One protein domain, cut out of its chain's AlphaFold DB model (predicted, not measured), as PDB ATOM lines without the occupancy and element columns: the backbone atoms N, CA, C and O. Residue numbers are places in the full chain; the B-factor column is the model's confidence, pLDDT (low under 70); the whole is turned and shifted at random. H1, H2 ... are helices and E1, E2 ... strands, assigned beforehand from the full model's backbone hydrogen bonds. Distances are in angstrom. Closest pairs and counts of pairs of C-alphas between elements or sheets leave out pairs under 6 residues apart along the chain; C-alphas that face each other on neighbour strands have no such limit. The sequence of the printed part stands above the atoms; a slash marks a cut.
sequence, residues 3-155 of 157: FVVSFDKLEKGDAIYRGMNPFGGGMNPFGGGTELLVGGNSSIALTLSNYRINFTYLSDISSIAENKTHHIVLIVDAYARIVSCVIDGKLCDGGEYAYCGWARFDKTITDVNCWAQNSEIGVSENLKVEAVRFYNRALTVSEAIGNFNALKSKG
ATOM      1  N   PHE A   3     287.812  94.525 343.696       98.50
ATOM      2  CA  PHE A   3     287.566  95.932 343.416       98.50
ATOM      3  C   PHE A   3     288.889  96.658 343.178       98.50
ATOM      4  O   PHE A   3     289.888  96.384 343.843       98.50
ATOM      5  N   VAL A   4     288.876  97.604 342.245       98.38
ATOM      6  CA  VAL A   4     289.893  98.649 342.115       98.38
ATOM      7  C   VAL A   4     289.205  99.963 342.442       98.38
ATOM      8  O   VAL A   4     288.232 100.316 341.773       98.38
ATOM      9  N   VAL A   5     289.642 100.635 343.504       98.06
ATOM     10  CA  VAL A   5     288.950 101.802 344.068       98.06
ATOM     11  C   VAL A   5     289.943 102.855 344.538       98.06
ATOM     12  O   VAL A   5     290.954 102.518 345.146       98.06
ATOM     13  N   SER A   6     289.650 104.125 344.284       97.50
ATOM     14  CA  SER A   6     290.348 105.262 344.884       97.50
ATOM     15  C   SER A   6     289.406 106.035 345.803       97.50
ATOM     16  O   SER A   6     288.198 106.069 345.566       97.50
ATOM     17  N   PHE A   7     289.964 106.665 346.833       97.31
ATOM     18  CA  PHE A   7     289.224 107.486 347.791       97.31
ATOM     19  C   PHE A   7     289.749 108.919 347.725       97.31
ATOM     20  O   PHE A   7     290.935 109.137 347.973       97.31
ATOM     21  N   ASP A   8     288.891 109.884 347.410       96.06
ATOM     22  CA  ASP A   8     289.230 111.310 347.489       96.06
ATOM     23  C   ASP A   8     289.302 111.745 348.957       96.06
ATOM     24  O   ASP A   8     290.191 112.492 349.367       96.06
ATOM     25  N   LYS A   9     288.383 111.201 349.760       95.44
ATOM     26  CA  LYS A   9     288.344 111.311 351.214       95.44
ATOM     27  C   LYS A   9     287.932 109.970 351.803       95.44
ATOM     28  O   LYS A   9     287.115 109.264 351.221       95.44
ATOM     29  N   LEU A  10     288.502 109.607 352.946       94.81
ATOM     30  CA  LEU A  10     288.256 108.317 353.569       94.81
ATOM     31  C   LEU A  10     287.375 108.479 354.805       94.81
ATOM     32  O   LEU A  10     287.864 108.727 355.910       94.81
ATOM     33  N   GLU A  11     286.065 108.308 354.633       95.12
ATOM     34  CA  GLU A  11     285.110 108.383 355.735       95.12
ATOM     35  C   GLU A  11     284.575 106.998 356.099       95.12
ATOM     36  O   GLU A  11     284.163 106.203 355.255       95.12
ATOM     37  N   LYS A  12     284.566 106.683 357.400       96.19
ATOM     38  CA  LYS A  12     283.965 105.437 357.885       96.19
ATOM     39  C   LYS A  12     282.499 105.379 357.449       96.19
ATOM     40  O   LYS A  12     281.722 106.270 357.777       96.19
ATOM     41  N   GLY A  13     282.114 104.264 356.838       95.12
ATOM     42  CA  GLY A  13     280.770 104.045 356.312       95.12
ATOM     43  C   GLY A  13     280.630 104.370 354.830       95.12
ATOM     44  O   GLY A  13     279.580 104.058 354.270       95.12
ATOM     45  N   ASP A  14     281.669 104.915 354.186       95.62
ATOM     46  CA  ASP A  14     281.644 105.115 352.744       95.62
ATOM     47  C   ASP A  14     281.474 103.787 352.011       95.62
ATOM     48  O   ASP A  14     282.199 102.817 352.253       95.62
ATOM     49  N   ALA A  15     280.479 103.733 351.129       95.19
ATOM     50  CA  ALA A  15     280.013 102.497 350.528       95.19
ATOM     51  C   ALA A  15     280.639 102.261 349.150       95.19
ATOM     52  O   ALA A  15     280.347 102.955 348.175       95.19
ATOM     53  N   ILE A  16     281.486 101.229 349.071       97.44
ATOM     54  CA  ILE A  16     282.143 100.783 347.834       97.44
ATOM     55  C   ILE A  16     281.175  99.922 347.018       97.44
ATOM     56  O   ILE A  16     281.055 100.086 345.805       97.44
ATOM     57  N   TYR A  17     280.477  99.001 347.684       96.06
ATOM     58  CA  TYR A  17     279.452  98.152 347.084       96.06
ATOM     59  C   TYR A  17     278.317  97.930 348.075       96.06
ATOM     60  O   TYR A  17     278.554  97.625 349.244       96.06
ATOM     61  N   ARG A  18     277.083  98.024 347.591       92.62
ATOM     62  CA  ARG A  18     275.884  97.718 348.363       92.62
ATOM     63  C   ARG A  18     274.966  96.856 347.520       92.62
ATOM     64  O   ARG A  18     274.352  97.340 346.583       92.62
ATOM     65  N   GLY A  19     274.864  95.582 347.868       91.06
ATOM     66  CA  GLY A  19     273.836  94.676 347.375       91.06
ATOM     67  C   GLY A  19     272.932  94.287 348.527       91.06
ATOM     68  O   GLY A  19     273.067  93.186 349.051       91.06
ATOM     69  N   MET A  20     272.054  95.192 348.962       85.38
ATOM     70  CA  MET A  20     271.216  94.998 350.150       85.38
ATOM     71  C   MET A  20     269.744  95.133 349.779       85.38
ATOM     72  O   MET A  20     269.308  96.158 349.268       85.38
ATOM     73  N   ASN A  21     268.952  94.108 350.072       79.81
ATOM     74  CA  ASN A  21     267.506  94.188 349.972       79.81
ATOM     75  C   ASN A  21     266.951  94.973 351.158       79.81
ATOM     76  O   ASN A  21     267.114  94.514 352.293       79.81
ATOM     77  N   PRO A  22     266.252  96.097 350.929       68.62
ATOM     78  CA  PRO A  22     265.537  96.756 352.000       68.62
ATOM     79  C   PRO A  22     264.486  95.784 352.530       68.62
ATOM     80  O   PRO A  22     263.770  95.135 351.764       68.62
ATOM     81  N   PHE A  23     264.376  95.675 353.848       62.97
ATOM     82  CA  PHE A  23     263.186  95.074 354.414       62.97
ATOM     83  C   PHE A  23     262.083  96.114 354.524       62.97
ATOM     84  O   PHE A  23     262.267  97.174 355.119       62.97
ATOM     85  N   GLY A  24     260.906  95.770 354.005       50.47
ATOM     86  CA  GLY A  24     259.668  96.408 354.421       50.47
ATOM     87  C   GLY A  24     259.407  96.117 355.901       50.47
ATOM     88  O   GLY A  24     258.875  95.065 356.218       50.47
ATOM     89  N   GLY A  25     259.784  97.049 356.783       40.50
ATOM     90  CA  GLY A  25     259.322  97.168 358.175       40.50
ATOM     91  C   GLY A  25     259.816  96.118 359.191       40.50
ATOM     92  O   GLY A  25     259.604  94.921 359.029       40.50
ATOM     93  N   GLY A  26     260.401  96.576 360.310       53.47
ATOM     94  CA  GLY A  26     260.739  95.744 361.480       53.47
ATOM     95  C   GLY A  26     262.010  96.164 362.243       53.47
ATOM     96  O   GLY A  26     262.651  97.147 361.894       53.47
ATOM     97  N   MET A  27     262.368  95.402 363.293       44.44
ATOM     98  CA  MET A  27     263.475  95.657 364.247       44.44
ATOM     99  C   MET A  27     264.903  95.330 363.741       44.44
ATOM    100  O   MET A  27     265.843  95.425 364.527       44.44
ATOM    101  N   ASN A  28     265.106  94.940 362.476       50.56
ATOM    102  CA  ASN A  28     266.456  94.762 361.925       50.56
ATOM    103  C   ASN A  28     266.812  95.973 361.044       50.56
ATOM    104  O   ASN A  28     266.224  96.112 359.971       50.56
ATOM    105  N   PRO A  29     267.748  96.849 361.460       54.09
ATOM    106  CA  PRO A  29     268.175  97.978 360.634       54.09
ATOM    107  C   PRO A  29     268.959  97.531 359.390       54.09
ATOM    108  O   PRO A  29     269.178  98.335 358.488       54.09
ATOM    109  N   PHE A  30     269.367  96.260 359.322       55.72
ATOM    110  CA  PHE A  30     270.078  95.686 358.191       55.72
ATOM    111  C   PHE A  30     269.117  94.862 357.331       55.72
ATOM    112  O   PHE A  30     268.483  93.910 357.792       55.72
ATOM    113  N   GLY A  31     269.030  95.231 356.055       71.06
ATOM    114  CA  GLY A  31     268.466  94.383 355.014       71.06
ATOM    115  C   GLY A  31     269.213  93.050 354.875       71.06
ATOM    116  O   GLY A  31     270.188  92.782 355.577       71.06
ATOM    117  N   GLY A  32     268.770  92.196 353.960       86.12
ATOM    118  CA  GLY A  32     269.484  90.966 353.593       86.12
ATOM    119  C   GLY A  32     270.344  91.221 352.374       86.12
ATOM    120  O   GLY A  32     269.894  91.901 351.453       86.12
ATOM    121  N   GLY A  33     271.567  90.710 352.366       92.19
ATOM    122  CA  GLY A  33     272.486  90.996 351.283       92.19
ATOM    123  C   GLY A  33     273.950  91.033 351.691       92.19
ATOM    124  O   GLY A  33     274.364  90.456 352.699       92.19
ATOM    125  N   THR A  34     274.722  91.743 350.877       93.94
ATOM    126  CA  THR A  34     276.154  91.950 351.053       93.94
ATOM    127  C   THR A  34     276.503  93.427 350.909       93.94
ATOM    128  O   THR A  34     276.056  94.093 349.977       93.94
ATOM    129  N   GLU A  35     277.345  93.936 351.802       94.25
ATOM    130  CA  GLU A  35     277.807  95.322 351.770       94.25
ATOM    131  C   GLU A  35     279.319  95.391 351.993       94.25
ATOM    132  O   GLU A  35     279.858  94.691 352.852       94.25
ATOM    133  N   LEU A  36     279.997  96.231 351.212       97.50
ATOM    134  CA  LEU A  36     281.418  96.526 351.325       97.50
ATOM    135  C   LEU A  36     281.602  98.022 351.577       97.50
ATOM    136  O   LEU A  36     281.267  98.845 350.719       97.50
ATOM    137  N   LEU A  37     282.161  98.358 352.734       97.19
ATOM    138  CA  LEU A  37     282.323  99.729 353.206       97.19
ATOM    139  C   LEU A  37     283.768 100.027 353.611       97.19
ATOM    140  O   LEU A  37     284.552  99.122 353.911       97.19
ATOM    141  N   VAL A  38     284.073 101.312 353.741       98.00
ATOM    142  CA  VAL A  38     285.193 101.796 354.547       98.00
ATOM    143  C   VAL A  38     284.887 101.546 356.029       98.00
ATOM    144  O   VAL A  38     283.908 102.045 356.591       98.00
ATOM    145  N   GLY A  39     285.728 100.737 356.666       96.06
ATOM    146  CA  GLY A  39     285.683 100.422 358.088       96.06
ATOM    147  C   GLY A  39     286.327 101.500 358.966       96.06
ATOM    148  O   GLY A  39     286.795 102.538 358.505       96.06
ATOM    149  N   GLY A  40     286.361 101.254 360.278       93.56
ATOM    150  CA  GLY A  40     287.106 102.118 361.201       93.56
ATOM    151  C   GLY A  40     288.619 101.967 361.025       93.56
ATOM    152  O   GLY A  40     289.088 100.915 360.598       93.56
ATOM    153  N   ASN A  41     289.381 103.000 361.389       94.12
ATOM    154  CA  ASN A  41     290.850 103.011 361.323       94.12
ATOM    155  C   ASN A  41     291.396 102.692 359.922       94.12
ATOM    156  O   ASN A  41     292.363 101.946 359.793       94.12
ATOM    157  N   SER A  42     290.760 103.226 358.875       95.88
ATOM    158  CA  SER A  42     291.190 103.038 357.484       95.88
ATOM    159  C   SER A  42     291.320 101.562 357.090       95.88
ATOM    160  O   SER A  42     292.333 101.129 356.538       95.88
ATOM    161  N   SER A  43     290.290 100.786 357.426       96.12
ATOM    162  CA  SER A  43     290.140  99.374 357.059       96.12
ATOM    163  C   SER A  43     288.988  99.197 356.066       96.12
ATOM    164  O   SER A  43     288.272 100.144 355.741       96.12
ATOM    165  N   ILE A  44     288.784  97.975 355.594       97.56
ATOM    166  CA  ILE A  44     287.646  97.562 354.778       97.56
ATOM    167  C   ILE A  44     286.717  96.696 355.616       97.56
ATOM    168  O   ILE A  44     287.167  95.768 356.287       97.56
ATOM    169  N   ALA A  45     285.418  96.975 355.544       97.12
ATOM    170  CA  ALA A  45     284.374  96.222 356.216       97.12
ATOM    171  C   ALA A  45     283.512  95.466 355.202       97.12
ATOM    172  O   ALA A  45     282.925  96.083 354.315       97.12
ATOM    173  N   LEU A  46     283.401  94.146 355.352       97.50
ATOM    174  CA  LEU A  46     282.447  93.323 354.605       97.50
ATOM    175  C   LEU A  46     281.343  92.863 355.550       97.50
ATOM    176  O   LEU A  46     281.631  92.153 356.512       97.50
ATOM    177  N   THR A  47     280.094  93.186 355.235       95.62
ATOM    178  CA  THR A  47     278.923  92.651 355.929       95.62
ATOM    179  C   THR A  47     278.204  91.635 355.051       95.62
ATOM    180  O   THR A  47     277.910  91.901 353.890       95.62
ATOM    181  N   LEU A  48     277.904  90.475 355.633       95.12
ATOM    182  CA  LEU A  48     277.059  89.426 355.076       95.12
ATOM    183  C   LEU A  48     275.810  89.300 355.951       95.12
ATOM    184  O   LEU A  48     275.924  89.043 357.151       95.12
ATOM    185  N   SER A  49     274.628  89.460 355.365       92.19
ATOM    186  CA  SER A  49     273.347  89.365 356.066       92.19
ATOM    187  C   SER A  49     272.416  88.396 355.357       92.19
ATOM    188  O   SER A  49     272.161  88.528 354.162       92.19
ATOM    189  N   ASN A  50     271.849  87.463 356.118       89.19
ATOM    190  CA  ASN A  50     270.765  86.595 355.655       89.19
ATOM    191  C   ASN A  50     269.399  87.066 356.158       89.19
ATOM    192  O   ASN A  50     268.518  86.229 356.366       89.19
ATOM    193  N   TYR A  51     269.262  88.366 356.447       84.06
ATOM    194  CA  TYR A  51     268.099  89.007 357.059       84.06
ATOM    195  C   TYR A  51     267.878  88.760 358.558       84.06
ATOM    196  O   TYR A  51     267.227  89.568 359.225       84.06
ATOM    197  N   ARG A  52     268.358  87.639 359.096       84.50
ATOM    198  CA  ARG A  52     268.151  87.259 360.504       84.50
ATOM    199  C   ARG A  52     269.370  87.557 361.352       84.50
ATOM    200  O   ARG A  52     269.236  87.980 362.494       84.50
ATOM    201  N   ILE A  53     270.542  87.300 360.788       88.56
ATOM    202  CA  ILE A  53     271.829  87.505 361.426       88.56
ATOM    203  C   ILE A  53     272.781  88.194 360.459       88.56
ATOM    204  O   ILE A  53     272.718  87.993 359.244       88.56
ATOM    205  N   ASN A  54     273.681  88.975 361.045       90.56
ATOM    206  CA  ASN A  54     274.717  89.693 360.331       90.56
ATOM    207  C   ASN A  54     276.075  89.157 360.766       90.56
ATOM    208  O   ASN A  54     276.313  88.905 361.949       90.56
ATOM    209  N   PHE A  55     276.969  89.026 359.804       95.19
ATOM    210  CA  PHE A  55     278.388  88.834 360.028       95.19
ATOM    211  C   PHE A  55     279.125  90.025 359.433       95.19
ATOM    212  O   PHE A  55     278.870  90.377 358.285       95.19
ATOM    213  N   THR A  56     280.057  90.601 360.188       95.12
ATOM    214  CA  THR A  56     280.933  91.663 359.693       95.12
ATOM    215  C   THR A  56     282.383  91.244 359.866       95.12
ATOM    216  O   THR A  56     282.815  90.888 360.960       95.12
ATOM    217  N   TYR A  57     283.127  91.306 358.770       96.25
ATOM    218  CA  TYR A  57     284.576  91.177 358.728       96.25
ATOM    219  C   TYR A  57     285.211  92.566 358.607       96.25
ATOM    220  O   TYR A  57     284.682  93.413 357.888       96.25
ATOM    221  N   LEU A  58     286.351  92.774 359.270       95.88
ATOM    222  CA  LEU A  58     287.209  93.951 359.117       95.88
ATOM    223  C   LEU A  58     288.596  93.503 358.650       95.88
ATOM    224  O   LEU A  58     289.134  92.536 359.186       95.88
ATOM    225  N   SER A  59     289.168  94.205 357.671       96.50
ATOM    226  CA  SER A  59     290.579  94.047 357.309       96.50
ATOM    227  C   SER A  59     291.506  94.658 358.360       96.50
ATOM    228  O   SER A  59     291.055  95.298 359.313       96.50
ATOM    229  N   ASP A  60     292.812  94.502 358.149       95.88
ATOM    230  CA  ASP A  60     293.821  95.190 358.952       95.88
ATOM    231  C   ASP A  60     293.590  96.708 358.947       95.88
ATOM    232  O   ASP A  60     293.080  97.282 357.979       95.88
ATOM    233  N   ILE A  61     293.975  97.365 360.041       95.06
ATOM    234  CA  ILE A  61     293.918  98.823 360.129       95.06
ATOM    235  C   ILE A  61     294.942  99.465 359.188       95.06
ATOM    236  O   ILE A  61     295.969  98.864 358.867       95.06
ATOM    237  N   SER A  62     294.682 100.705 358.773       94.62
ATOM    238  CA  SER A  62     295.571 101.473 357.890       94.62
ATOM    239  C   SER A  62     295.919 100.743 356.585       94.62
ATOM    240  O   SER A  62     296.959 101.005 355.983       94.62
ATOM    241  N   SER A  63     295.054  99.827 356.137       95.62
ATOM    242  CA  SER A  63     295.248  99.054 354.909       95.62
ATOM    243  C   SER A  63     294.875  99.836 353.649       95.62
ATOM    244  O   SER A  63     295.290  99.465 352.556       95.62
ATOM    245  N   ILE A  64     294.088 100.904 353.797       97.62
ATOM    246  CA  ILE A  64     293.680 101.813 352.718       97.62
ATOM    247  C   ILE A  64     293.992 103.269 353.083       97.62
ATOM    248  O   ILE A  64     294.148 103.604 354.259       97.62
ATOM    249  N   ALA A  65     294.093 104.132 352.077       97.94
ATOM    250  CA  ALA A  65     294.439 105.539 352.213       97.94
ATOM    251  C   ALA A  65     293.723 106.401 351.162       97.94
ATOM    252  O   ALA A  65     293.289 105.921 350.116       97.94
ATOM    253  N   GLU A  66     293.626 107.694 351.455       97.94
ATOM    254  CA  GLU A  66     293.152 108.711 350.515       97.94
ATOM    255  C   GLU A  66     294.163 108.933 349.383       97.94
ATOM    256  O   GLU A  66     295.364 108.705 349.550       97.94
ATOM    257  N   ASN A  67     293.684 109.439 348.246       95.75
ATOM    258  CA  ASN A  67     294.486 109.840 347.087       95.75
ATOM    259  C   ASN A  67     295.392 108.724 346.538       95.75
ATOM    260  O   ASN A  67     296.442 108.981 345.944       95.75
ATOM    261  N   LYS A  68     294.977 107.471 346.735       95.31
ATOM    262  CA  LYS A  68     295.649 106.273 346.244       95.31
ATOM    263  C   LYS A  68     294.618 105.309 345.667       95.31
ATOM    264  O   LYS A  68     293.574 105.073 346.272       95.31
ATOM    265  N   THR A  69     294.931 104.727 344.514       97.62
ATOM    266  CA  THR A  69     294.160 103.608 343.969       97.62
ATOM    267  C   THR A  69     294.560 102.324 344.685       97.62
ATOM    268  O   THR A  69     295.738 101.979 344.782       97.62
ATOM    269  N   HIS A  70     293.561 101.615 345.191       98.44
ATOM    270  CA  HIS A  70     293.699 100.370 345.923       98.44
ATOM    271  C   HIS A  70     293.118  99.202 345.142       98.44
ATOM    272  O   HIS A  70     292.050  99.303 344.536       98.44
ATOM    273  N   HIS A  71     293.794  98.059 345.219       98.62
ATOM    274  CA  HIS A  71     293.264  96.776 344.769       98.62
ATOM    275  C   HIS A  71     292.819  95.966 345.977       98.62
ATOM    276  O   HIS A  71     293.635  95.619 346.826       98.62
ATOM    277  N   ILE A  72     291.526  95.671 346.056       98.75
ATOM    278  CA  ILE A  72     290.895  95.063 347.226       98.75
ATOM    279  C   ILE A  72     290.223  93.763 346.803       98.75
ATOM    280  O   ILE A  72     289.332  93.760 345.952       98.75
ATOM    281  N   VAL A  73     290.612  92.652 347.423       98.75
ATOM    282  CA  VAL A  73     290.045  91.329 347.151       98.75
ATOM    283  C   VAL A  73     289.519  90.711 348.437       98.75
ATOM    284  O   VAL A  73     290.288  90.302 349.303       98.75
ATOM    285  N   LEU A  74     288.197  90.572 348.526       98.44
ATOM    286  CA  LEU A  74     287.534  89.819 349.589       98.44
ATOM    287  C   LEU A  74     287.347  88.382 349.105       98.44
ATOM    288  O   LEU A  74     286.604  88.113 348.150       98.44
ATOM    289  N   ILE A  75     288.026  87.461 349.776       98.44
ATOM    290  CA  ILE A  75     287.933  86.023 349.549       98.44
ATOM    291  C   ILE A  75     286.911  85.484 350.543       98.44
ATOM    292  O   ILE A  75     287.169  85.430 351.742       98.44
ATOM    293  N   VAL A  76     285.741  85.107 350.034       97.31
ATOM    294  CA  VAL A  76     284.653  84.530 350.828       97.31
ATOM    295  C   VAL A  76     284.525  83.063 350.444       97.31
ATOM    296  O   VAL A  76     284.074  82.744 349.344       97.31
ATOM    297  N   ASP A  77     284.932  82.172 351.343       96.56
ATOM    298  CA  ASP A  77     284.769  80.730 351.185       96.56
ATOM    299  C   ASP A  77     283.550  80.265 351.988       96.56
ATOM    300  O   ASP A  77     283.593  80.114 353.212       96.56
ATOM    301  N   ALA A  78     282.440  80.034 351.285       93.25
ATOM    302  CA  ALA A  78     281.193  79.564 351.883       93.25
ATOM    303  C   ALA A  78     281.228  78.097 352.331       93.25
ATOM    304  O   ALA A  78     280.412  77.702 353.167       93.25
ATOM    305  N   TYR A  79     282.166  77.297 351.824       93.06
ATOM    306  CA  TYR A  79     282.328  75.914 352.254       93.06
ATOM    307  C   TYR A  79     283.108  75.851 353.569       93.06
ATOM    308  O   TYR A  79     282.645  75.252 354.540       93.06
ATOM    309  N   ALA A  80     284.245  76.549 353.641       95.62
ATOM    310  CA  ALA A  80     285.054  76.645 354.856       95.62
ATOM    311  C   ALA A  80     284.467  77.600 355.911       95.62
ATOM    312  O   ALA A  80     284.864  77.543 357.081       95.62
ATOM    313  N   ARG A  81     283.517  78.454 355.501       95.94
ATOM    314  CA  ARG A  81     282.885  79.515 356.299       95.94
ATOM    315  C   ARG A  81     283.879  80.559 356.782       95.94
ATOM    316  O   ARG A  81     283.839  80.946 357.944       95.94
ATOM    317  N   ILE A  82     284.778  80.986 355.899       96.81
ATOM    318  CA  ILE A  82     285.860  81.928 356.203       96.81
ATOM    319  C   ILE A  82     285.805  83.115 355.241       96.81
ATOM    320  O   ILE A  82     285.538  82.953 354.050       96.81
ATOM    321  N   VAL A  83     286.092  84.302 355.770       97.88
ATOM    322  CA  VAL A  83     286.433  85.498 355.000       97.88
ATOM    323  C   VAL A  83     287.875  85.890 355.298       97.88
ATOM    324  O   VAL A  83     288.265  85.944 356.463       97.88
ATOM    325  N   SER A  84     288.640  86.188 354.251       97.56
ATOM    326  CA  SER A  84     289.967  86.815 354.319       97.56
ATOM    327  C   SER A  84     290.087  87.904 353.252       97.56
ATOM    328  O   SER A  84     289.356  87.881 352.258       97.56
ATOM    329  N   CYS A  85     291.025  88.835 353.414       98.25
ATOM    330  CA  CYS A  85     291.203  89.954 352.488       98.25
ATOM    331  C   CYS A  85     292.642  90.057 351.983       98.25
ATOM    332  O   CYS A  85     293.580  89.830 352.738       98.25
ATOM    333  N   VAL A  86     292.816  90.438 350.720       98.69
ATOM    334  CA  VAL A  86     294.098  90.885 350.166       98.69
ATOM    335  C   VAL A  86     293.920  92.327 349.709       98.69
ATOM    336  O   VAL A  86     293.001  92.608 348.941       98.69
ATOM    337  N   ILE A  87     294.790  93.224 350.170       98.38
ATOM    338  CA  ILE A  87     294.801  94.635 349.775       98.38
ATOM    339  C   ILE A  87     296.185  94.978 349.238       98.38
ATOM    340  O   ILE A  87     297.194  94.696 349.881       98.38
ATOM    341  N   ASP A  88     296.235  95.542 348.033       98.31
ATOM    342  CA  ASP A  88     297.462  95.943 347.336       98.31
ATOM    343  C   ASP A  88     298.528  94.832 347.279       98.31
ATOM    344  O   ASP A  88     299.721  95.055 347.495       98.31
ATOM    345  N   GLY A  89     298.084  93.596 347.032       97.94
ATOM    346  CA  GLY A  89     298.958  92.424 346.963       97.94
ATOM    347  C   GLY A  89     299.476  91.920 348.315       97.94
ATOM    348  O   GLY A  89     300.313  91.017 348.334       97.94
ATOM    349  N   LYS A  90     298.981  92.450 349.439       97.25
ATOM    350  CA  LYS A  90     299.290  91.979 350.792       97.25
ATOM    351  C   LYS A  90     298.073  91.290 351.407       97.25
ATOM    352  O   LYS A  90     296.981  91.850 351.424       97.25
ATOM    353  N   LEU A  91     298.257  90.071 351.912       97.38
ATOM    354  CA  LEU A  91     297.239  89.392 352.717       97.38
ATOM    355  C   LEU A  91     297.046  90.155 354.032       97.38
ATOM    356  O   LEU A  91     298.028  90.432 354.715       97.38
ATOM    357  N   CYS A  92     295.798  90.463 354.378       96.31
ATOM    358  CA  CYS A  92     295.436  90.840 355.737       96.31
ATOM    359  C   CYS A  92     295.467  89.567 356.581       96.31
ATOM    360  O   CYS A  92     294.519  88.781 356.572       96.31
ATOM    361  N   ASP A  93     296.599  89.297 357.218       93.38
ATOM    362  CA  ASP A  93     296.831  88.114 358.046       93.38
ATOM    363  C   ASP A  93     296.705  88.412 359.543       93.38
ATOM    364  O   ASP A  93     296.707  87.489 360.362       93.38
ATOM    365  N   GLY A  94     296.440  89.672 359.884       87.94
ATOM    366  CA  GLY A  94     296.326  90.173 361.238       87.94
ATOM    367  C   GLY A  94     297.490  91.100 361.555       87.94
ATOM    368  O   GLY A  94     298.276  91.502 360.701       87.94
ATOM    369  N   GLY A  95     297.609  91.474 362.818       81.56
ATOM    370  CA  GLY A  95     298.660  92.386 363.233       81.56
ATOM    371  C   GLY A  95     298.525  92.746 364.694       81.56
ATOM    372  O   GLY A  95     297.985  91.986 365.491       81.56
ATOM    373  N   GLU A  96     298.981  93.940 365.047       78.44
ATOM    374  CA  GLU A  96     298.976  94.412 366.434       78.44
ATOM    375  C   GLU A  96     297.570  94.436 367.064       78.44
ATOM    376  O   GLU A  96     297.418  94.233 368.266       78.44
ATOM    377  N   TYR A  97     296.529  94.615 366.245       78.31
ATOM    378  CA  TYR A  97     295.149  94.802 366.698       78.31
ATOM    379  C   TYR A  97     294.263  93.557 366.573       78.31
ATOM    380  O   TYR A  97     293.156  93.542 367.112       78.31
ATOM    381  N   ALA A  98     294.718  92.514 365.874       81.81
ATOM    382  CA  ALA A  98     293.945  91.295 365.661       81.81
ATOM    383  C   ALA A  98     294.859  90.071 365.580       81.81
ATOM    384  O   ALA A  98     295.816  90.049 364.812       81.81
ATOM    385  N   TYR A  99     294.505  89.026 366.334       80.56
ATOM    386  CA  TYR A  99     295.242  87.757 366.366       80.56
ATOM    387  C   TYR A  99     295.278  87.049 365.000       80.56
ATOM    388  O   TYR A  99     296.209  86.304 364.708       80.56
ATOM    389  N   CYS A 100     294.262  87.273 364.165       84.88
ATOM    390  CA  CYS A 100     294.201  86.794 362.792       84.88
ATOM    391  C   CYS A 100     293.441  87.788 361.902       84.88
ATOM    392  O   CYS A 100     292.471  88.401 362.344       84.88
ATOM    393  N   GLY A 101     293.854  87.904 360.641       88.56
ATOM    394  CA  GLY A 101     293.225  88.745 359.606       88.56
ATOM    395  C   GLY A 101     292.146  88.029 358.787       88.56
ATOM    396  O   GLY A 101     291.781  88.451 357.695       88.56
ATOM    397  N   TRP A 102     291.625  86.915 359.299       94.56
ATOM    398  CA  TRP A 102     290.474  86.208 358.741       94.56
ATOM    399  C   TRP A 102     289.421  85.999 359.823       94.56
ATOM    400  O   TRP A 102     289.731  85.969 361.015       94.56
ATOM    401  N   ALA A 103     288.166  85.819 359.416       95.25
ATOM    402  CA  ALA A 103     287.069  85.557 360.341       95.25
ATOM    403  C   ALA A 103     286.137  84.461 359.822       95.25
ATOM    404  O   ALA A 103     285.956  84.293 358.614       95.25
ATOM    405  N   ARG A 104     285.542  83.709 360.755       95.81
ATOM    406  CA  ARG A 104     284.515  82.711 360.448       95.81
ATOM    407  C   ARG A 104     283.127  83.304 360.589       95.81
ATOM    408  O   ARG A 104     282.850  83.985 361.571       95.81
ATOM    409  N   PHE A 105     282.255  82.977 359.648       95.94
ATOM    410  CA  PHE A 105     280.847  83.343 359.717       95.94
ATOM    411  C   PHE A 105     279.971  82.130 360.020       95.94
ATOM    412  O   PHE A 105     280.336  80.986 359.745       95.94
ATOM    413  N   ASP A 106     278.812  82.382 360.621       94.69
ATOM    414  CA  ASP A 106     277.937  81.312 361.083       94.69
ATOM    415  C   ASP A 106     277.375  80.482 359.914       94.69
ATOM    416  O   ASP A 106     277.079  80.986 358.825       94.69
ATOM    417  N   LYS A 107     277.193  79.179 360.149       93.06
ATOM    418  CA  LYS A 107     276.661  78.240 359.148       93.06
ATOM    419  C   LYS A 107     275.231  78.568 358.702       93.06
ATOM    420  O   LYS A 107     274.823  78.149 357.621       93.06
ATOM    421  N   THR A 108     274.473  79.289 359.527       93.38
ATOM    422  CA  THR A 108     273.094  79.700 359.248       93.38
ATOM    423  C   THR A 108     273.013  80.883 358.282       93.38
ATOM    424  O   THR A 108     271.947  81.112 357.714       93.38
ATOM    425  N   ILE A 109     274.125  81.576 357.993       92.50
ATOM    426  CA  ILE A 109     274.214  82.521 356.869       92.50
ATOM    427  C   ILE A 109     274.283  81.714 355.569       92.50
ATOM    428  O   ILE A 109     275.358  81.362 355.090       92.50
ATOM    429  N   THR A 110     273.130  81.312 355.042       88.94
ATOM    430  CA  THR A 110     273.026  80.440 353.857       88.94
ATOM    431  C   THR A 110     272.705  81.190 352.571       88.94
ATOM    432  O   THR A 110     272.978  80.667 351.497       88.94
ATOM    433  N   ASP A 111     272.128  82.385 352.677       87.88
ATOM    434  CA  ASP A 111     271.768  83.234 351.547       87.88
ATOM    435  C   ASP A 111     272.076  84.690 351.901       87.88
ATOM    436  O   ASP A 111     271.657  85.170 352.951       87.88
ATOM    437  N   VAL A 112     272.854  85.346 351.047       90.00
ATOM    438  CA  VAL A 112     273.295  86.746 351.178       90.00
ATOM    439  C   VAL A 112     273.071  87.502 349.871       90.00
ATOM    440  O   VAL A 112     273.706  88.526 349.614       90.00
ATOM    441  N   ASN A 113     272.213  86.960 349.002       86.44
ATOM    442  CA  ASN A 113     271.864  87.595 347.746       86.44
ATOM    443  C   ASN A 113     270.913  88.765 347.990       86.44
ATOM    444  O   ASN A 113     270.082  88.747 348.901       86.44
ATOM    445  N   CYS A 114     270.988  89.755 347.107       82.00
ATOM    446  CA  CYS A 114     269.965  90.777 346.974       82.00
ATOM    447  C   CYS A 114     269.252  90.660 345.623       82.00
ATOM    448  O   CYS A 114     269.699  89.962 344.710       82.00
ATOM    449  N   TRP A 115     268.140  91.372 345.465       79.94
ATOM    450  CA  TRP A 115     267.564  91.615 344.151       79.94
ATOM    451  C   TRP A 115     268.547  92.452 343.340       79.94
ATOM    452  O   TRP A 115     269.111  93.418 343.851       79.94
ATOM    453  N   ALA A 116     268.749  92.087 342.074       69.94
ATOM    454  CA  ALA A 116     269.748  92.731 341.218       69.94
ATOM    455  C   ALA A 116     269.548  94.253 341.102       69.94
ATOM    456  O   ALA A 116     270.517  94.993 340.996       69.94
ATOM    457  N   GLN A 117     268.298  94.720 341.183       78.69
ATOM    458  CA  GLN A 117     267.932  96.143 341.154       78.69
ATOM    459  C   GLN A 117     268.432  96.932 342.375       78.69
ATOM    460  O   GLN A 117     268.500  98.151 342.314       78.69
ATOM    461  N   ASN A 118     268.797  96.238 343.455       82.25
ATOM    462  CA  ASN A 118     269.292  96.815 344.705       82.25
ATOM    463  C   ASN A 118     270.814  96.647 344.862       82.25
ATOM    464  O   ASN A 118     271.327  96.694 345.981       82.25
ATOM    465  N   SER A 119     271.526  96.341 343.771       87.69
ATOM    466  CA  SER A 119     272.988  96.290 343.744       87.69
ATOM    467  C   SER A 119     273.557  97.570 343.151       87.69
ATOM    468  O   SER A 119     273.349  97.864 341.977       87.69
ATOM    469  N   GLU A 120     274.342  98.275 343.952       92.38
ATOM    470  CA  GLU A 120     275.009  99.521 343.599       92.38
ATOM    471  C   GLU A 120     276.520  99.400 343.849       92.38
ATOM    472  O   GLU A 120     276.970  98.763 344.805       92.38
ATOM    473  N   ILE A 121     277.317 100.006 342.969       94.69
ATOM    474  CA  ILE A 121     278.783 100.064 343.038       94.69
ATOM    475  C   ILE A 121     279.169 101.538 343.016       94.69
ATOM    476  O   ILE A 121     278.646 102.280 342.191       94.69
ATOM    477  N   GLY A 122     280.106 101.947 343.871       93.50
ATOM    478  CA  GLY A 122     280.528 103.344 343.952       93.50
ATOM    479  C   GLY A 122     279.441 104.239 344.544       93.50
ATOM    480  O   GLY A 122     279.063 105.224 343.925       93.50
ATOM    481  N   VAL A 123     278.880 103.840 345.689       90.56
ATOM    482  CA  VAL A 123     277.674 104.459 346.266       90.56
ATOM    483  C   VAL A 123     277.981 105.816 346.901       90.56
ATOM    484  O   VAL A 123     277.188 106.745 346.779       90.56
ATOM    485  N   SER A 124     279.110 105.930 347.604       93.50
ATOM    486  CA  SER A 124     279.540 107.193 348.216       93.50
ATOM    487  C   SER A 124     280.221 108.118 347.209       93.50
ATOM    488  O   SER A 124     280.981 107.664 346.359       93.50
ATOM    489  N   GLU A 125     280.025 109.429 347.374       93.56
ATOM    490  CA  GLU A 125     280.610 110.463 346.505       93.56
ATOM    491  C   GLU A 125     282.135 110.606 346.663       93.56
ATOM    492  O   GLU A 125     282.809 111.015 345.723       93.56
ATOM    493  N   ASN A 126     282.695 110.239 347.822       93.81
ATOM    494  CA  ASN A 126     284.123 110.401 348.135       93.81
ATOM    495  C   ASN A 126     285.026 109.301 347.548       93.81
ATOM    496  O   ASN A 126     286.206 109.217 347.898       93.81
ATOM    497  N   LEU A 127     284.490 108.411 346.713       95.88
ATOM    498  CA  LEU A 127     285.246 107.303 346.145       95.88
ATOM    499  C   LEU A 127     284.900 107.060 344.684       95.88
ATOM    500  O   LEU A 127     283.814 107.372 344.203       95.88
ATOM    501  N   LYS A 128     285.836 106.436 343.978       96.94
ATOM    502  CA  LYS A 128     285.682 106.059 342.579       96.94
ATOM    503  C   LYS A 128     286.072 104.605 342.403       96.94
ATOM    504  O   LYS A 128     287.199 104.216 342.695       96.94
ATOM    505  N   VAL A 129     285.147 103.805 341.885       97.38
ATOM    506  CA  VAL A 129     285.404 102.402 341.544       97.38
ATOM    507  C   VAL A 129     285.782 102.308 340.068       97.38
ATOM    508  O   VAL A 129     284.983 102.627 339.192       97.38
ATOM    509  N   GLU A 130     287.006 101.873 339.785       96.12
ATOM    510  CA  GLU A 130     287.548 101.776 338.424       96.12
ATOM    511  C   GLU A 130     287.278 100.417 337.779       96.12
ATOM    512  O   GLU A 130     287.087 100.316 336.567       96.12
ATOM    513  N   ALA A 131     287.257  99.354 338.585       96.25
ATOM    514  CA  ALA A 131     286.980  98.006 338.116       96.25
ATOM    515  C   ALA A 131     286.360  97.149 339.219       96.25
ATOM    516  O   ALA A 131     286.725  97.259 340.388       96.25
ATOM    517  N   VAL A 132     285.470  96.239 338.819       96.88
ATOM    518  CA  VAL A 132     284.878  95.225 339.701       96.88
ATOM    519  C   VAL A 132     284.903  93.867 339.016       96.88
ATOM    520  O   VAL A 132     284.612  93.755 337.824       96.88
ATOM    521  N   ARG A 133     285.238  92.819 339.773       97.25
ATOM    522  CA  ARG A 133     285.131  91.420 339.340       97.25
ATOM    523  C   ARG A 133     284.458  90.582 340.422       97.25
ATOM    524  O   ARG A 133     284.911  90.515 341.568       97.25
ATOM    525  N   PHE A 134     283.392  89.889 340.039       94.75
ATOM    526  CA  PHE A 134     282.761  88.862 340.861       94.75
ATOM    527  C   PHE A 134     283.149  87.481 340.343       94.75
ATOM    528  O   PHE A 134     283.189  87.241 339.138       94.75
ATOM    529  N   TYR A 135     283.431  86.577 341.275       96.75
ATOM    530  CA  TYR A 135     283.821  85.204 340.988       96.75
ATOM    531  C   TYR A 135     282.789  84.274 341.614       96.75
ATOM    532  O   TYR A 135     282.339  84.510 342.733       96.75
ATOM    533  N   ASN A 136     282.448  83.196 340.913       95.12
ATOM    534  CA  ASN A 136     281.547  82.151 341.409       95.12
ATOM    535  C   ASN A 136     282.250  81.133 342.331       95.12
ATOM    536  O   ASN A 136     281.673  80.102 342.667       95.12
ATOM    537  N   ARG A 137     283.499  81.410 342.719       96.25
ATOM    538  CA  ARG A 137     284.304  80.623 343.654       96.25
ATOM    539  C   ARG A 137     285.181  81.536 344.504       96.25
ATOM    540  O   ARG A 137     285.481  82.663 344.102       96.25
ATOM    541  N   ALA A 138     285.652  81.015 345.632       97.62
ATOM    542  CA  ALA A 138     286.732  81.644 346.375       97.62
ATOM    543  C   ALA A 138     288.017  81.635 345.528       97.62
ATOM    544  O   ALA A 138     288.385  80.615 344.931       97.62
ATOM    545  N   LEU A 139     288.680  82.789 345.448       98.31
ATOM    546  CA  LEU A 139     290.039  82.869 344.926       98.31
ATOM    547  C   LEU A 139     291.023  82.399 345.993       98.31
ATOM    548  O   LEU A 139     290.790  82.571 347.186       98.31
ATOM    549  N   THR A 140     292.154  81.859 345.563       98.12
ATOM    550  CA  THR A 140     293.309  81.695 346.444       98.12
ATOM    551  C   THR A 140     293.996  83.042 346.681       98.12
ATOM    552  O   THR A 140     293.880  83.975 345.881       98.12
ATOM    553  N   VAL A 141     294.779  83.136 347.758       98.31
ATOM    554  CA  VAL A 141     295.611  84.321 348.032       98.31
ATOM    555  C   VAL A 141     296.585  84.586 346.878       98.31
ATOM    556  O   VAL A 141     296.735  85.727 346.450       98.31
ATOM    557  N   SER A 142     297.197  83.541 346.311       98.56
ATOM    558  CA  SER A 142     298.117  83.675 345.176       98.56
ATOM    559  C   SER A 142     297.436  84.217 343.917       98.56
ATOM    560  O   SER A 142     298.039  85.016 343.208       98.56
ATOM    561  N   GLU A 143     296.183  83.837 343.650       98.62
ATOM    562  CA  GLU A 143     295.402  84.408 342.543       98.62
ATOM    563  C   GLU A 143     295.104  85.893 342.771       98.62
ATOM    564  O   GLU A 143     295.300  86.700 341.864       98.62
ATOM    565  N   ALA A 144     294.702  86.273 343.987       98.69
ATOM    566  CA  ALA A 144     294.459  87.673 344.336       98.69
ATOM    567  C   ALA A 144     295.724  88.537 344.158       98.69
ATOM    568  O   ALA A 144     295.675  89.592 343.525       98.69
ATOM    569  N   ILE A 145     296.876  88.059 344.641       98.62
ATOM    570  CA  ILE A 145     298.176  88.728 344.465       98.62
ATOM    571  C   ILE A 145     298.597  88.744 342.984       98.62
ATOM    572  O   ILE A 145     299.150  89.732 342.499       98.62
ATOM    573  N   GLY A 146     298.317  87.676 342.236       98.44
ATOM    574  CA  GLY A 146     298.550  87.619 340.793       98.44
ATOM    575  C   GLY A 146     297.778  88.703 340.038       98.44
ATOM    576  O   GLY A 146     298.357  89.403 339.205       98.44
ATOM    577  N   ASN A 147     296.503  88.903 340.387       98.19
ATOM    578  CA  ASN A 147     295.672  89.964 339.818       98.19
ATOM    579  C   ASN A 147     296.239  91.358 340.127       98.19
ATOM    580  O   ASN A 147     296.325  92.187 339.218       98.19
ATOM    581  N   PHE A 148     296.696  91.594 341.364       98.38
ATOM    582  CA  PHE A 148     297.369  92.840 341.749       98.38
ATOM    583  C   PHE A 148     298.600  93.117 340.876       98.38
ATOM    584  O   PHE A 148     298.724  94.184 340.274       98.38
ATOM    585  N   ASN A 149     299.496  92.134 340.752       98.06
ATOM    586  CA  ASN A 149     300.720  92.272 339.961       98.06
ATOM    587  C   ASN A 149     300.419  92.537 338.480       98.06
ATOM    588  O   ASN A 149     301.095  93.349 337.844       98.06
ATOM    589  N   ALA A 150     299.381  91.897 337.935       97.38
ATOM    590  CA  ALA A 150     298.943  92.135 336.567       97.38
ATOM    591  C   ALA A 150     298.437  93.573 336.366       97.38
ATOM    592  O   ALA A 150     298.806  94.206 335.377       97.38
ATOM    593  N   LEU A 151     297.641  94.112 337.296       95.12
ATOM    594  CA  LEU A 151     297.174  95.504 337.251       95.12
ATOM    595  C   LEU A 151     298.332  96.502 337.377       95.12
ATOM    596  O   LEU A 151     298.447  97.417 336.560       95.12
ATOM    597  N   LYS A 152     299.245  96.266 338.326       93.81
ATOM    598  CA  LYS A 152     300.447  97.084 338.529       93.81
ATOM    599  C   LYS A 152     301.327  97.130 337.277       93.81
ATOM    600  O   LYS A 152     301.781  98.193 336.876       93.81
ATOM    601  N   SER A 153     301.529  95.990 336.608       92.00
ATOM    602  CA  SER A 153     302.332  95.922 335.374       92.00
ATOM    603  C   SER A 153     301.739  96.715 334.200       92.00
ATOM    604  O   SER A 153     302.472  97.117 333.300       92.00
ATOM    605  N   LYS A 154     300.425  96.963 334.217       88.56
ATOM    606  CA  LYS A 154     299.699  97.735 333.199       88.56
ATOM    607  C   LYS A 154     299.598  99.231 333.523       88.56
ATOM    608  O   LYS A 154     298.999  99.959 332.739       88.56
ATOM    609  N   GLY A 155     300.147  99.684 334.656       82.88
ATOM    610  CA  GLY A 155     300.020 101.070 335.122       82.88
ATOM    611  C   GLY A 155     298.601 101.442 335.560       82.88
ATOM    612  O   GLY A 155     298.231 102.609 335.493       82.88
TER     613      GLY A 155
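What this domain is: This is residues 3 to 155 of the 157 residues of an uncharacterized protein of Coraliomargarita sp. CAG:312 (UniProt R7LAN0). Two sheets form a sandwich, with the twisted sheet of E1, E6, E7, E8, E9 and E11 face to face with the sheet E5, E4, E3, E2, E10, and helix H1 covers the first sheet's face away from the second. The long unnamed stretch of residues 105 to 118 leads from E9 in the one sheet to E10 at an edge of the other. The 153 printed residues hold eleven named strands, E1 to E11, followed by one named helix, H1; both sheets are antiparallel and the first is branched. The class is mostly strand, though under half of the residues are in named elements. The whole is compact, with a radius of gyration of the C-alphas of 15.1 A and spans of 47 by 34 by 31 A.

How they stand to each other: In the branched sheet, E7, residues 82 to 87, has E6, residues 69 to 77, on one side, and E8, residues 90 to 92, and E9, residues 102 to 104, on the other side. N 75 and O 84 are 2.8 A apart, N 92 and O 85 2.8 A, and N 83 and O 103 2.8 A, within hydrogen-bond range. E6, E7 and E8 form a meander, each strand the antiparallel neighbour of the one before. E1, residues 3 to 7, pairs with E6 over residues 69 to 72 of E6, with N 5 and O 70 2.9 A apart; on the other side of E1 is E11, residues 127 to 133, with N 4 and O 131 2.9 A apart. H1, residues 141 to 153, is on this sheet at a height over the sheet of 9.1 A, over E6 and E7, and runs along the strands, at 21 degrees to E7 on the local plane. The closest C-alphas of E6 and H1, those of Val 73 and Ala 144, are 6.4 A apart. Every O i to N i+4 pair of H1 is within hydrogen-bond range. The second sheet holds a meander of E2, residues 15 to 21, E3, residues 32 to 38, E4, residues 44 to 49, and E5, residues 54 to 58. N 34 and O 19 are 2.9 A apart, N 47 and O 35 2.8 A, and N 57 and O 46 2.8 A. E10, residues 119 to 121, is an edge strand beside E2, with N 120 and O 18 2.8 A apart. Between the sheets, whose strands stand at 34 degrees, the closest C-alphas of E5 and E9, those of Tyr 57 and Ala 103, are 6.4 A apart.

Where its parts are: E1 begins at C-alpha 3, (287.566, 95.932, 343.416). E6, the longest strand, measures 25.8 A, E3 19.1 A, E11 17.3 A, E7 16.8 A and E4 16.5 A. H1 measures 18.4 A and ends at C-alpha 153, (302.332, 95.922, 335.374).

The domain as a whole: The two C-alphas farthest apart, those of Gly 26 and Ser 153, are 49.1 A apart. The printed part has no cut, and the link E9 to E10 is long. The pLDDT is under 70 at residues 22 to 30 and residue 116.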